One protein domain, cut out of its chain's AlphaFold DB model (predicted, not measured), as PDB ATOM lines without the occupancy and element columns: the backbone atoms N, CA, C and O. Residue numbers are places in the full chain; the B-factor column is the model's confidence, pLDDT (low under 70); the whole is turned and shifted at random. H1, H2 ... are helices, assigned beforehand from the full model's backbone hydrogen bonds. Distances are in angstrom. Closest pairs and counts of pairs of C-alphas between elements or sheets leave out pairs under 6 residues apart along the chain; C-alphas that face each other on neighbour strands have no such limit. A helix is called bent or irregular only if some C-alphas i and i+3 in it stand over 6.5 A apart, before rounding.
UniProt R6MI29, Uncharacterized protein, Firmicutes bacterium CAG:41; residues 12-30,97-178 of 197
ATOM      1  N   ALA A  12      30.648  -9.211  -7.940       51.97
ATOM      2  CA  ALA A  12      31.552  -8.600  -6.969       51.97
ATOM      3  C   ALA A  12      32.205  -7.319  -7.520       51.97
ATOM      4  O   ALA A  12      32.248  -6.315  -6.817       51.97
ATOM      5  N   ASP A  13      32.634  -7.311  -8.789       53.75
ATOM      6  CA  ASP A  13      33.185  -6.106  -9.436       53.75
ATOM      7  C   ASP A  13      32.127  -4.999  -9.559       53.75
ATOM      8  O   ASP A  13      32.415  -3.830  -9.318       53.75
ATOM      9  N   LYS A  14      30.878  -5.366  -9.880       56.16
ATOM     10  CA  LYS A  14      29.743  -4.431  -9.910       56.16
ATOM     11  C   LYS A  14      29.445  -3.841  -8.535       56.16
ATOM     12  O   LYS A  14      29.225  -2.642  -8.431       56.16
ATOM     13  N   ALA A  15      29.463  -4.657  -7.483       55.47
ATOM     14  CA  ALA A  15      29.225  -4.182  -6.126       55.47
ATOM     15  C   ALA A  15      30.349  -3.272  -5.622       55.47
ATOM     16  O   ALA A  15      30.066  -2.228  -5.049       55.47
ATOM     17  N   VAL A  16      31.613  -3.610  -5.895       54.12
ATOM     18  CA  VAL A  16      32.758  -2.739  -5.592       54.12
ATOM     19  C   VAL A  16      32.649  -1.419  -6.360       54.12
ATOM     20  O   VAL A  16      32.826  -0.364  -5.761       54.12
ATOM     21  N   ASN A  17      32.268  -1.446  -7.640       55.56
ATOM     22  CA  ASN A  17      32.028  -0.230  -8.420       55.56
ATOM     23  C   ASN A  17      30.837   0.589  -7.892       55.56
ATOM     24  O   ASN A  17      30.947   1.806  -7.800       55.56
ATOM     25  N   ALA A  18      29.738  -0.048  -7.480       57.53
ATOM     26  CA  ALA A  18      28.592   0.613  -6.848       57.53
ATOM     27  C   ALA A  18      28.964   1.265  -5.516       57.53
ATOM     28  O   ALA A  18      28.601   2.409  -5.267       57.53
ATOM     29  N   ILE A  19      29.754   0.575  -4.692       59.38
ATOM     30  CA  ILE A  19      30.303   1.109  -3.444       59.38
ATOM     31  C   ILE A  19      31.226   2.300  -3.733       59.38
ATOM     32  O   ILE A  19      31.120   3.319  -3.059       59.38
ATOM     33  N   ILE A  20      32.091   2.212  -4.746       56.81
ATOM     34  CA  ILE A  20      32.981   3.310  -5.154       56.81
ATOM     35  C   ILE A  20      32.174   4.518  -5.650       56.81
ATOM     36  O   ILE A  20      32.453   5.632  -5.223       56.81
ATOM     37  N   VAL A  21      31.151   4.322  -6.486       57.75
ATOM     38  CA  VAL A  21      30.269   5.400  -6.970       57.75
ATOM     39  C   VAL A  21      29.473   6.026  -5.822       57.75
ATOM     40  O   VAL A  21      29.405   7.248  -5.726       57.75
ATOM     41  N   LEU A  22      28.931   5.216  -4.908       60.44
ATOM     42  CA  LEU A  22      28.229   5.692  -3.712       60.44
ATOM     43  C   LEU A  22      29.139   6.530  -2.811       60.44
ATOM     44  O   LEU A  22      28.728   7.583  -2.337       60.44
ATOM     45  N   ILE A  23      30.384   6.093  -2.604       56.81
ATOM     46  CA  ILE A  23      31.392   6.844  -1.849       56.81
ATOM     47  C   ILE A  23      31.722   8.156  -2.575       56.81
ATOM     48  O   ILE A  23      31.707   9.209  -1.947       56.81
ATOM     49  N   ILE A  24      31.962   8.126  -3.890       55.81
ATOM     50  CA  ILE A  24      32.235   9.334  -4.684       55.81
ATOM     51  C   ILE A  24      31.081  10.334  -4.558       55.81
ATOM     52  O   ILE A  24      31.329  11.505  -4.302       55.81
ATOM     53  N   LEU A  25      29.831   9.886  -4.642       54.66
ATOM     54  CA  LEU A  25      28.660  10.752  -4.508       54.66
ATOM     55  C   LEU A  25      28.519  11.389  -3.130       54.66
ATOM     56  O   LEU A  25      28.233  12.581  -3.025       54.66
ATOM     57  N   VAL A  26      28.767  10.608  -2.083       51.66
ATOM     58  CA  VAL A  26      28.729  11.091  -0.702       51.66
ATOM     59  C   VAL A  26      29.844  12.111  -0.438       51.66
ATOM     60  O   VAL A  26      29.620  13.065   0.299       51.66
ATOM     61  N   PHE A  27      31.027  11.964  -1.048       40.38
ATOM     62  CA  PHE A  27      32.144  12.903  -0.866       40.38
ATOM     63  C   PHE A  27      32.107  14.118  -1.806       40.38
ATOM     64  O   PHE A  27      32.557  15.187  -1.401       40.38
ATOM     65  N   VAL A  28      31.539  14.010  -3.011       49.38
ATOM     66  CA  VAL A  28      31.325  15.150  -3.924       49.38
ATOM     67  C   VAL A  28      30.350  16.164  -3.314       49.38
ATOM     68  O   VAL A  28      30.629  17.358  -3.342       49.38
ATOM     69  N   ALA A  29      29.296  15.700  -2.633       41.66
ATOM     70  CA  ALA A  29      28.375  16.566  -1.887       41.66
ATOM     71  C   ALA A  29      29.037  17.320  -0.707       41.66
ATOM     72  O   ALA A  29      28.512  18.328  -0.241       41.66
ATOM     73  N   VAL A  30      30.200  16.860  -0.222       40.22
ATOM     74  CA  VAL A  30      30.979  17.498   0.863       40.22
ATOM     75  C   VAL A  30      32.188  18.285   0.306       40.22
ATOM     76  O   VAL A  30      32.837  19.043   1.026       40.22
ATOM     77  N   THR A  97      20.669  16.584 -15.604       96.12
ATOM     78  CA  THR A  97      20.731  15.144 -15.885       96.12
ATOM     79  C   THR A  97      22.000  14.535 -15.284       96.12
ATOM     80  O   THR A  97      22.972  15.248 -15.031       96.12
ATOM     81  N   ILE A  98      22.044  13.213 -15.107       91.94
ATOM     82  CA  ILE A  98      23.239  12.502 -14.629       91.94
ATOM     83  C   ILE A  98      24.461  12.788 -15.505       91.94
ATOM     84  O   ILE A  98      25.562  12.942 -14.980       91.94
ATOM     85  N   GLU A  99      24.293  12.895 -16.825       93.75
ATOM     86  CA  GLU A  99      25.399  13.264 -17.712       93.75
ATOM     87  C   GLU A  99      25.969  14.646 -17.388       93.75
ATOM     88  O   GLU A  99      27.185  14.804 -17.252       93.75
ATOM     89  N   ASN A 100      25.095  15.636 -17.210       93.75
ATOM     90  CA  ASN A 100      25.505  17.001 -16.905       93.75
ATOM     91  C   ASN A 100      26.052  17.133 -15.479       93.75
ATOM     92  O   ASN A 100      27.043  17.833 -15.278       93.75
ATOM     93  N   TYR A 101      25.490  16.398 -14.519       89.06
ATOM     94  CA  TYR A 101      26.001  16.314 -13.155       89.06
ATOM     95  C   TYR A 101      27.395  15.668 -13.109       89.06
ATOM     96  O   TYR A 101      28.302  16.173 -12.449       89.06
ATOM     97  N   ALA A 102      27.613  14.574 -13.844       85.62
ATOM     98  CA  ALA A 102      28.930  13.948 -13.944       85.62
ATOM     99  C   ALA A 102      29.944  14.915 -14.576       85.62
ATOM    100  O   ALA A 102      31.027  15.117 -14.024       85.62
ATOM    101  N   LYS A 103      29.557  15.591 -15.667       86.69
ATOM    102  CA  LYS A 103      30.376  16.614 -16.331       86.69
ATOM    103  C   LYS A 103      30.736  17.769 -15.397       86.69
ATOM    104  O   LYS A 103      31.891  18.190 -15.392       86.69
ATOM    105  N   TYR A 104      29.780  18.264 -14.607       86.38
ATOM    106  CA  TYR A 104      30.001  19.305 -13.597       86.38
ATOM    107  C   TYR A 104      31.131  18.924 -12.634       86.38
ATOM    108  O   TYR A 104      32.009  19.729 -12.340       86.38
ATOM    109  N   ASN A 105      31.169  17.651 -12.239       80.75
ATOM    110  CA  ASN A 105      32.162  17.096 -11.324       80.75
ATOM    111  C   ASN A 105      33.444  16.590 -12.015       80.75
ATOM    112  O   ASN A 105      34.266  15.924 -11.386       80.75
ATOM    113  N   GLY A 106      33.631  16.879 -13.308       80.38
ATOM    114  CA  GLY A 106      34.800  16.436 -14.073       80.38
ATOM    115  C   GLY A 106      34.860  14.920 -14.288       80.38
ATOM    116  O   GLY A 106      35.949  14.357 -14.420       80.38
ATOM    117  N   GLN A 107      33.708  14.248 -14.294       79.12
ATOM    118  CA  GLN A 107      33.583  12.801 -14.452       79.12
ATOM    119  C   GLN A 107      32.843  12.420 -15.739       79.12
ATOM    120  O   GLN A 107      31.969  13.130 -16.229       79.12
ATOM    121  N   GLU A 108      33.158  11.233 -16.251       83.38
ATOM    122  CA  GLU A 108      32.427  10.618 -17.359       83.38
ATOM    123  C   GLU A 108      31.163   9.917 -16.844       83.38
ATOM    124  O   GLU A 108      31.234   9.078 -15.939       83.38
ATOM    125  N   ALA A 109      30.017  10.185 -17.471       85.00
ATOM    126  CA  ALA A 109      28.728   9.607 -17.080       85.00
ATOM    127  C   ALA A 109      28.718   8.065 -17.119       85.00
ATOM    128  O   ALA A 109      28.120   7.417 -16.267       85.00
ATOM    129  N   ASP A 110      29.439   7.448 -18.062       83.81
ATOM    130  CA  ASP A 110      29.546   5.982 -18.136       83.81
ATOM    131  C   ASP A 110      30.320   5.379 -16.952       83.81
ATOM    132  O   ASP A 110      30.123   4.212 -16.614       83.81
ATOM    133  N   SER A 111      31.209   6.143 -16.314       78.75
ATOM    134  CA  SER A 111      31.874   5.720 -15.074       78.75
ATOM    135  C   SER A 111      30.924   5.823 -13.887       78.75
ATOM    136  O   SER A 111      30.917   4.947 -13.028       78.75
ATOM    137  N   PHE A 112      30.092   6.862 -13.878       75.19
ATOM    138  CA  PHE A 112      29.069   7.082 -12.865       75.19
ATOM    139  C   PHE A 112      28.010   5.968 -12.848       75.19
ATOM    140  O   PHE A 112      27.686   5.416 -11.800       75.19
ATOM    141  N   LEU A 113      27.526   5.570 -14.026       83.94
ATOM    142  CA  LEU A 113      26.454   4.580 -14.170       83.94
ATOM    143  C   LEU A 113      26.893   3.129 -13.924       83.94
ATOM    144  O   LEU A 113      26.047   2.263 -13.738       83.94
ATOM    145  N   GLN A 114      28.196   2.824 -13.881       76.44
ATOM    146  CA  GLN A 114      28.691   1.446 -13.694       76.44
ATOM    147  C   GLN A 114      28.241   0.779 -12.388       76.44
ATOM    148  O   GLN A 114      28.285  -0.447 -12.285       76.44
ATOM    149  N   GLY A 115      27.865   1.584 -11.395       70.00
ATOM    150  CA  GLY A 115      27.379   1.137 -10.095       70.00
ATOM    151  C   GLY A 115      25.860   1.162  -9.933       70.00
ATOM    152  O   GLY A 115      25.368   0.829  -8.857       70.00
ATOM    153  N   MET A 116      25.134   1.597 -10.961       82.44
ATOM    154  CA  MET A 116      23.687   1.789 -10.926       82.44
ATOM    155  C   MET A 116      22.983   0.707 -11.743       82.44
ATOM    156  O   MET A 116      23.595   0.049 -12.586       82.44
ATOM    157  N   SER A 117      21.699   0.498 -11.467       85.44
ATOM    158  CA  SER A 117      20.874  -0.399 -12.272       85.44
ATOM    159  C   SER A 117      20.610   0.197 -13.659       85.44
ATOM    160  O   SER A 117      20.709   1.407 -13.872       85.44
ATOM    161  N   ASP A 118      20.154  -0.646 -14.585       87.31
ATOM    162  CA  ASP A 118      19.792  -0.240 -15.948       87.31
ATOM    163  C   ASP A 118      18.613   0.759 -16.013       87.31
ATOM    164  O   ASP A 118      18.348   1.328 -17.072       87.31
ATOM    165  N   SER A 119      17.877   0.971 -14.911       87.94
ATOM    166  CA  SER A 119      16.788   1.961 -14.868       87.94
ATOM    167  C   SER A 119      17.288   3.403 -14.766       87.94
ATOM    168  O   SER A 119      16.540   4.335 -15.068       87.94
ATOM    169  N   VAL A 120      18.547   3.584 -14.364       90.56
ATOM    170  CA  VAL A 120      19.189   4.888 -14.258       90.56
ATOM    171  C   VAL A 120      20.017   5.127 -15.512       90.56
ATOM    172  O   VAL A 120      20.888   4.333 -15.867       90.56
ATOM    173  N   THR A 121      19.748   6.227 -16.204       94.25
ATOM    174  CA  THR A 121      20.387   6.552 -17.481       94.25
ATOM    175  C   THR A 121      21.066   7.913 -17.419       94.25
ATOM    176  O   THR A 121      20.903   8.680 -16.473       94.25
ATOM    177  N   LYS A 122      21.823   8.247 -18.466       94.12
ATOM    178  CA  LYS A 122      22.451   9.567 -18.631       94.12
ATOM    179  C   LYS A 122      21.448  10.723 -18.581       94.12
ATOM    180  O   LYS A 122      21.818  11.816 -18.159       94.12
ATOM    181  N   ASP A 123      20.206  10.456 -18.977       96.19
ATOM    182  CA  ASP A 123      19.118  11.430 -19.064       96.19
ATOM    183  C   ASP A 123      18.293  11.531 -17.774       96.19
ATOM    184  O   ASP A 123      17.460  12.428 -17.651       96.19
ATOM    185  N   THR A 124      18.497  10.633 -16.802       95.31
ATOM    186  CA  THR A 124      17.824  10.721 -15.501       95.31
ATOM    187  C   THR A 124      18.212  12.032 -14.819       95.31
ATOM    188  O   THR A 124      19.396  12.350 -14.711       95.31
ATOM    189  N   VAL A 125      17.224  12.803 -14.364       95.62
ATOM    190  CA  VAL A 125      17.444  14.055 -13.628       95.62
ATOM    191  C   VAL A 125      17.908  13.746 -12.204       95.62
ATOM    192  O   VAL A 125      17.411  12.810 -11.578       95.62
ATOM    193  N   TRP A 126      18.854  14.526 -11.677       91.62
ATOM    194  CA  TRP A 126      19.468  14.320 -10.363       91.62
ATOM    195  C   TRP A 126      18.437  14.242  -9.236       91.62
ATOM    196  O   TRP A 126      18.436  13.296  -8.450       91.62
ATOM    197  N   LYS A 127      17.500  15.191  -9.191       93.00
ATOM    198  CA  LYS A 127      16.426  15.188  -8.194       93.00
ATOM    199  C   LYS A 127      15.502  13.978  -8.314       93.00
ATOM    200  O   LYS A 127      15.068  13.437  -7.297       93.00
ATOM    201  N   ASP A 128      15.226  13.531  -9.536       95.06
ATOM    202  CA  ASP A 128      14.407  12.340  -9.760       95.06
ATOM    203  C   ASP A 128      15.147  11.086  -9.281       95.06
ATOM    204  O   ASP A 128      14.557  10.270  -8.578       95.06
ATOM    205  N   LEU A 129      16.454  10.977  -9.554       92.38
ATOM    206  CA  LEU A 129      17.313   9.918  -9.015       92.38
ATOM    207  C   LEU A 129      17.254   9.871  -7.481       92.38
ATOM    208  O   LEU A 129      17.100   8.792  -6.913       92.38
ATOM    209  N   MET A 130      17.360  11.022  -6.806       88.88
ATOM    210  CA  MET A 130      17.297  11.099  -5.339       88.88
ATOM    211  C   MET A 130      15.963  10.585  -4.781       88.88
ATOM    212  O   MET A 130      15.936   9.936  -3.732       88.88
ATOM    213  N   ALA A 131      14.865  10.830  -5.500       94.00
ATOM    214  CA  ALA A 131      13.523  10.400  -5.123       94.00
ATOM    215  C   ALA A 131      13.204   8.941  -5.504       94.00
ATOM    216  O   ALA A 131      12.229   8.378  -4.999       94.00
ATOM    217  N   MET A 132      13.993   8.313  -6.383       93.44
ATOM    218  CA  MET A 132      13.772   6.926  -6.787       93.44
ATOM    219  C   MET A 132      13.988   5.959  -5.613       93.44
ATOM    220  O   MET A 132      14.895   6.162  -4.802       93.44
ATOM    221  N   PRO A 133      13.209   4.864  -5.523       93.44
ATOM    222  CA  PRO A 133      13.481   3.798  -4.567       93.44
ATOM    223  C   PRO A 133      14.885   3.224  -4.764       93.44
ATOM    224  O   PRO A 133      15.302   2.959  -5.894       93.44
ATOM    225  N   VAL A 134      15.603   2.952  -3.672       89.44
ATOM    226  CA  VAL A 134      16.965   2.392  -3.728       89.44
ATOM    227  C   VAL A 134      17.024   1.068  -4.499       89.44
ATOM    228  O   VAL A 134      18.003   0.802  -5.189       89.44
ATOM    229  N   SER A 135      15.952   0.275  -4.442       87.69
ATOM    230  CA  SER A 135      15.787  -0.983  -5.184       87.69
ATOM    231  C   SER A 135      15.697  -0.793  -6.700       87.69
ATOM    232  O   SER A 135      15.962  -1.728  -7.452       87.69
ATOM    233  N   GLN A 136      15.327   0.407  -7.154       90.38
ATOM    234  CA  GLN A 136      15.388   0.789  -8.559       90.38
ATOM    235  C   GLN A 136      16.756   1.360  -8.909       90.38
ATOM    236  O   GLN A 136      17.224   1.128 -10.006       90.38
ATOM    237  N   VAL A 137      17.445   2.055  -8.006       88.56
ATOM    238  CA  VAL A 137      18.737   2.687  -8.325       88.56
ATOM    239  C   VAL A 137      19.913   1.708  -8.277       88.56
ATOM    240  O   VAL A 137      20.835   1.815  -9.084       88.56
ATOM    241  N   ILE A 138      19.894   0.743  -7.356       85.44
ATOM    242  CA  ILE A 138      20.989  -0.204  -7.116       85.44
ATOM    243  C   ILE A 138      20.481  -1.632  -7.324       85.44
ATOM    244  O   ILE A 138      19.466  -2.026  -6.754       85.44
ATOM    245  N   ASP A 139      21.233  -2.436  -8.080       83.50
ATOM    246  CA  ASP A 139      20.961  -3.868  -8.234       83.50
ATOM    247  C   ASP A 139      20.907  -4.583  -6.870       83.50
ATOM    248  O   ASP A 139      21.745  -4.350  -5.995       83.50
ATOM    249  N   ALA A 140      19.975  -5.525  -6.700       83.56
ATOM    250  CA  ALA A 140      19.749  -6.216  -5.425       83.56
ATOM    251  C   ALA A 140      21.017  -6.879  -4.846       83.56
ATOM    252  O   ALA A 140      21.275  -6.779  -3.645       83.56
ATOM    253  N   ASP A 141      21.845  -7.502  -5.694       82.62
ATOM    254  CA  ASP A 141      23.112  -8.121  -5.278       82.62
ATOM    255  C   ASP A 141      24.138  -7.089  -4.782       82.62
ATOM    256  O   ASP A 141      24.900  -7.358  -3.848       82.62
ATOM    257  N   ALA A 142      24.170  -5.905  -5.401       80.00
ATOM    258  CA  ALA A 142      25.039  -4.811  -4.983       80.00
ATOM    259  C   ALA A 142      24.520  -4.182  -3.683       80.00
ATOM    260  O   ALA A 142      25.296  -3.981  -2.749       80.00
ATOM    261  N   LEU A 143      23.206  -3.969  -3.571       83.44
ATOM    262  CA  LEU A 143      22.574  -3.450  -2.360       83.44
ATOM    263  C   LEU A 143      22.803  -4.377  -1.156       83.44
ATOM    264  O   LEU A 143      23.165  -3.905  -0.078       83.44
ATOM    265  N   ALA A 144      22.679  -5.695  -1.336       84.12
ATOM    266  CA  ALA A 144      22.960  -6.678  -0.288       84.12
ATOM    267  C   ALA A 144      24.424  -6.629   0.187       84.12
ATOM    268  O   ALA A 144      24.704  -6.748   1.383       84.12
ATOM    269  N   GLN A 145      25.371  -6.413  -0.731       81.38
ATOM    270  CA  GLN A 145      26.785  -6.258  -0.386       81.38
ATOM    271  C   GLN A 145      27.059  -4.951   0.363       81.38
ATOM    272  O   GLN A 145      27.761  -4.982   1.375       81.38
ATOM    273  N   VAL A 146      26.462  -3.833  -0.066       81.19
ATOM    274  CA  VAL A 146      26.563  -2.545   0.643       81.19
ATOM    275  C   VAL A 146      26.006  -2.678   2.062       81.19
ATOM    276  O   VAL A 146      26.693  -2.319   3.021       81.19
ATOM    277  N   LYS A 147      24.810  -3.267   2.215       85.56
ATOM    278  CA  LYS A 147      24.205  -3.527   3.528       85.56
ATOM    279  C   LYS A 147      25.139  -4.318   4.436       85.56
ATOM    280  O   LYS A 147      25.385  -3.924   5.573       85.56
ATOM    281  N   LYS A 148      25.707  -5.409   3.916       85.31
ATOM    282  CA  LYS A 148      26.636  -6.262   4.662       85.31
ATOM    283  C   LYS A 148      27.908  -5.518   5.068       85.31
ATOM    284  O   LYS A 148      28.355  -5.672   6.201       85.31
ATOM    285  N   GLN A 149      28.492  -4.730   4.168       79.75
ATOM    286  CA  GLN A 149      29.730  -3.997   4.433       79.75
ATOM    287  C   GLN A 149      29.552  -2.928   5.516       79.75
ATOM    288  O   GLN A 149      30.398  -2.809   6.399       79.75
ATOM    289  N   TYR A 150      28.451  -2.179   5.463       80.81
ATOM    290  CA  TYR A 150      28.181  -1.078   6.390       80.81
ATOM    291  C   TYR A 150      27.301  -1.471   7.578       80.81
ATOM    292  O   TYR A 150      26.902  -0.604   8.351       80.81
ATOM    293  N   GLN A 151      27.025  -2.768   7.748       86.19
ATOM    294  CA  GLN A 151      26.198  -3.299   8.835       86.19
ATOM    295  C   GLN A 151      24.833  -2.586   8.914       86.19
ATOM    296  O   GLN A 151      24.379  -2.186   9.988       86.19
ATOM    297  N   ILE A 152      24.212  -2.385   7.747       86.81
ATOM    298  CA  ILE A 152      22.859  -1.836   7.631       86.81
ATOM    299  C   ILE A 152      21.872  -2.987   7.834       86.81
ATOM    300  O   ILE A 152      21.921  -3.979   7.099       86.81
ATOM    301  N   GLY A 153      21.004  -2.856   8.835       85.00
ATOM    302  CA  GLY A 153      19.957  -3.825   9.155       85.00
ATOM    303  C   GLY A 153      18.870  -3.883   8.082       85.00
ATOM    304  O   GLY A 153      18.638  -2.923   7.344       85.00
ATOM    305  N   ASP A 154      18.178  -5.016   7.988       81.12
ATOM    306  CA  ASP A 154      17.055  -5.166   7.054       81.12
ATOM    307  C   ASP A 154      15.822  -4.350   7.457       81.12
ATOM    308  O   ASP A 154      14.982  -4.069   6.612       81.12
ATOM    309  N   ASP A 155      15.734  -3.943   8.720       84.81
ATOM    310  CA  ASP A 155      14.717  -3.049   9.270       84.81
ATOM    311  C   ASP A 155      15.061  -1.559   9.108       84.81
ATOM    312  O   ASP A 155      14.181  -0.710   9.240       84.81
ATOM    313  N   GLU A 156      16.319  -1.226   8.796       84.12
ATOM    314  CA  GLU A 156      16.770   0.163   8.637       84.12
ATOM    315  C   GLU A 156      16.419   0.750   7.265       84.12
ATOM    316  O   GLU A 156      16.371   1.971   7.116       84.12
ATOM    317  N   ILE A 157      16.167  -0.101   6.265       84.06
ATOM    318  CA  ILE A 157      15.705   0.323   4.942       84.06
ATOM    319  C   ILE A 157      14.579  -0.585   4.453       84.06
ATOM    320  O   ILE A 157      14.602  -1.796   4.652       84.06
ATOM    321  N   SER A 158      13.613   0.007   3.765       85.44
ATOM    322  CA  SER A 158      12.463  -0.670   3.162       85.44
ATOM    323  C   SER A 158      12.549  -0.649   1.635       85.44
ATOM    324  O   SER A 158      13.328   0.114   1.064       85.44
ATOM    325  N   ASP A 159      11.690  -1.413   0.960       78.94
ATOM    326  CA  ASP A 159      11.589  -1.392  -0.508       78.94
ATOM    327  C   ASP A 159      11.207  -0.010  -1.070       78.94
ATOM    328  O   ASP A 159      11.483   0.275  -2.237       78.94
ATOM    329  N   SER A 160      10.585   0.847  -0.249       86.00
ATOM    330  CA  SER A 160      10.210   2.224  -0.589       86.00
ATOM    331  C   SER A 160      11.224   3.277  -0.146       86.00
ATOM    332  O   SER A 160      11.002   4.453  -0.416       86.00
ATOM    333  N   THR A 161      12.302   2.889   0.546       92.38
ATOM    334  CA  THR A 161      13.342   3.833   0.968       92.38
ATOM    335  C   THR A 161      13.958   4.476  -0.265       92.38
ATOM    336  O   THR A 161      14.411   3.774  -1.178       92.38
ATOM    337  N   THR A 162      13.945   5.805  -0.308       94.00
ATOM    338  CA  THR A 162      14.484   6.539  -1.454       94.00
ATOM    339  C   THR A 162      16.003   6.443  -1.483       94.00
ATOM    340  O   THR A 162      16.658   6.129  -0.483       94.00
ATOM    341  N   TYR A 163      16.591   6.715  -2.640       89.25
ATOM    342  CA  TYR A 163      18.036   6.752  -2.776       89.25
ATOM    343  C   TYR A 163      18.667   7.816  -1.865       89.25
ATOM    344  O   TYR A 163      19.686   7.543  -1.232       89.25
ATOM    345  N   GLU A 164      18.023   8.976  -1.707       88.38
ATOM    346  CA  GLU A 164      18.463  10.025  -0.779       88.38
ATOM    347  C   GLU A 164      18.473   9.546   0.687       88.38
ATOM    348  O   GLU A 164      19.447   9.746   1.419       88.38
ATOM    349  N   GLU A 165      17.399   8.889   1.135       89.88
ATOM    350  CA  GLU A 165      17.311   8.328   2.489       89.88
ATOM    351  C   GLU A 165      18.384   7.259   2.713       89.88
ATOM    352  O   GLU A 165      19.067   7.255   3.742       89.88
ATOM    353  N   PHE A 166      18.590   6.393   1.719       89.00
ATOM    354  CA  PHE A 166      19.635   5.380   1.751       89.00
ATOM    355  C   PHE A 166      21.037   5.994   1.850       89.00
ATOM    356  O   PHE A 166      21.844   5.539   2.663       89.00
ATOM    357  N   GLN A 167      21.332   7.054   1.088       83.12
ATOM    358  CA  GLN A 167      22.612   7.766   1.169       83.12
ATOM    359  C   GLN A 167      22.859   8.351   2.565       83.12
ATOM    360  O   GLN A 167      23.977   8.255   3.079       83.12
ATOM    361  N   LYS A 168      21.826   8.895   3.222       84.81
ATOM    362  CA  LYS A 168      21.929   9.408   4.600       84.81
ATOM    363  C   LYS A 168      22.264   8.296   5.597       84.81
ATOM    364  O   LYS A 168      23.166   8.473   6.417       84.81
ATOM    365  N   VAL A 169      21.587   7.148   5.506       87.12
ATOM    366  CA  VAL A 169      21.881   5.971   6.346       87.12
ATOM    367  C   VAL A 169      23.312   5.488   6.105       87.12
ATOM    368  O   VAL A 169      24.070   5.278   7.053       87.12
ATOM    369  N   LEU A 170      23.716   5.375   4.839       83.06
ATOM    370  CA  LEU A 170      25.060   4.953   4.458       83.06
ATOM    371  C   LEU A 170      26.133   5.887   5.030       83.06
ATOM    372  O   LEU A 170      27.108   5.414   5.614       83.06
ATOM    373  N   TYR A 171      25.938   7.204   4.928       78.44
ATOM    374  CA  TYR A 171      26.855   8.193   5.491       78.44
ATOM    375  C   TYR A 171      26.986   8.062   7.015       78.44
ATOM    376  O   TYR A 171      28.099   8.081   7.546       78.44
ATOM    377  N   GLN A 172      25.875   7.876   7.734       80.75
ATOM    378  CA  GLN A 172      25.892   7.677   9.188       80.75
ATOM    379  C   GLN A 172      26.670   6.416   9.587       80.75
ATOM    380  O   GLN A 172      27.483   6.447  10.512       80.75
ATOM    381  N   LYS A 173      26.483   5.307   8.865       82.94
ATOM    382  CA  LYS A 173      27.211   4.056   9.130       82.94
ATOM    383  C   LYS A 173      28.694   4.172   8.788       82.94
ATOM    384  O   LYS A 173      29.535   3.734   9.570       82.94
ATOM    385  N   ALA A 174      29.023   4.795   7.657       73.00
ATOM    386  CA  ALA A 174      30.404   5.029   7.243       73.00
ATOM    387  C   ALA A 174      31.153   5.907   8.255       73.00
ATOM    388  O   ALA A 174      32.246   5.553   8.694       73.00
ATOM    389  N   SER A 175      30.539   7.010   8.693       74.06
ATOM    390  CA  SER A 175      31.126   7.914   9.688       74.06
ATOM    391  C   SER A 175      31.283   7.260  11.066       74.06
ATOM    392  O   SER A 175      32.295   7.491  11.730       74.06
ATOM    393  N   ALA A 176      30.350   6.404  11.493       75.38
ATOM    394  CA  ALA A 176      30.500   5.612  12.716       75.38
ATOM    395  C   ALA A 176      31.644   4.584  12.608       75.38
ATOM    396  O   ALA A 176      32.454   4.463  13.528       75.38
ATOM    397  N   ALA A 177      31.763   3.891  11.471       70.31
ATOM    398  CA  ALA A 177      32.839   2.931  11.226       70.31
ATOM    399  C   ALA A 177      34.225   3.603  11.195       70.31
ATOM    400  O   ALA A 177      35.172   3.086  11.787       70.31
ATOM    401  N   SER A 178      34.346   4.779  10.568       68.38
ATOM    402  CA  SER A 178      35.590   5.558  10.569       68.38
ATOM    403  C   SER A 178      35.987   6.030  11.971       68.38
ATOM    404  O   SER A 178      37.162   5.959  12.322       68.38
TER     405      SER A 178
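What this domain is: This is residues 12 to 30 and 97 to 178 of the 197 residues of an uncharacterized protein of Firmicutes bacterium CAG:41 (UniProt R6MI29). In a rounded body, helix H1 lies between two groups of helices, H2 and H3 toward one end and H6 and H7 toward the other, while the short helices H4 and H5 and their links run from one group to the other along the side of the body away from H1. The helices mostly cross, and the long link of residues 151 to 162 loops round at the end of the body where H6 and H7 lie. The printed part has 101 residues, with seven named helices, H1 to H7 in order along the chain, and no named strand; the class is all helix. It is compact, with a radius of gyration of the C-alphas of 12.7 A and spans of 34 by 27 by 25 A.

How they stand to each other: The helices are H1, residues 12 to 28; H2, 98 to 104; H3, 109 to 115; H4, 126 to 131; H5, 134 to 137; H6, 140 to 150; and H7, 163 to 178. H1 touches H3 at a steep tilt of 58 degrees, opposite ways; their closest C-alphas, those of Ala 18 and Gly 115, are 3.5 A apart. With residues 12 to 19 alone, H1 touches H6 at a steep tilt of 62 degrees, the same way, and the closest C-alphas, of Ala 15 and Ala 142, are 4.4 A apart. H2 touches H3, closest at the C-alphas of Glu 99 and Ala 109, 5.0 A apart. H7 is the hub, touching four helices. With residues 163 to 164 alone it touches H4 about perpendicular, at 87 degrees, closest at the C-alphas of Met 130 and Glu 164, 4.8 A apart. H7 only just touches H5, with 3 pairs of C-alphas within 8 A, closest at Val 134 and Tyr 163, 4.6 A. It only just touches H1, also with 3 pairs, closest at the C-alphas of Val 26 and Tyr 171, 7.1 A. With residues 170 to 177 alone H7 touches H6 at a shallow tilt of 32 degrees, only just short of steep, closest at the C-alphas of Tyr 150 and Lys 173, 5.9 A. H2 and H7 are apart. Each O i to N i+4 pair is within hydrogen-bond range in H1, H2, H4, H6 and H7; H3 has 1 of 3, beside 1 of 4 O i to N i+3 pairs, and H5 is too short for an i+4 pair.

Where its parts are: H1 begins at C-alpha 12, (31.552, -8.600, -6.969), and is 23.9 A long. H2 is 9.6 A, H3 11.1 A, H4 8.8 A, H5 4.9 A and H6 15.4 A. H3 is irregular, but only just: C-alphas 112 and 115 are 6.8 A apart. H7, 22.1 A long, ends at C-alpha 178, (35.590, 5.558, 10.569).

The domain as a whole: The C-alphas farthest apart, of Gly 106 and Asp 155, are 36.4 A apart. Residues 31 to 96 are not printed, and C-alphas 30 and 97 are 19.8 A apart across this cut. The link H6 to H7 is long, with 12 residues. The mean pLDDT of the printed part is 79.4, and residues 12 to 30 and residue 178 are under 70.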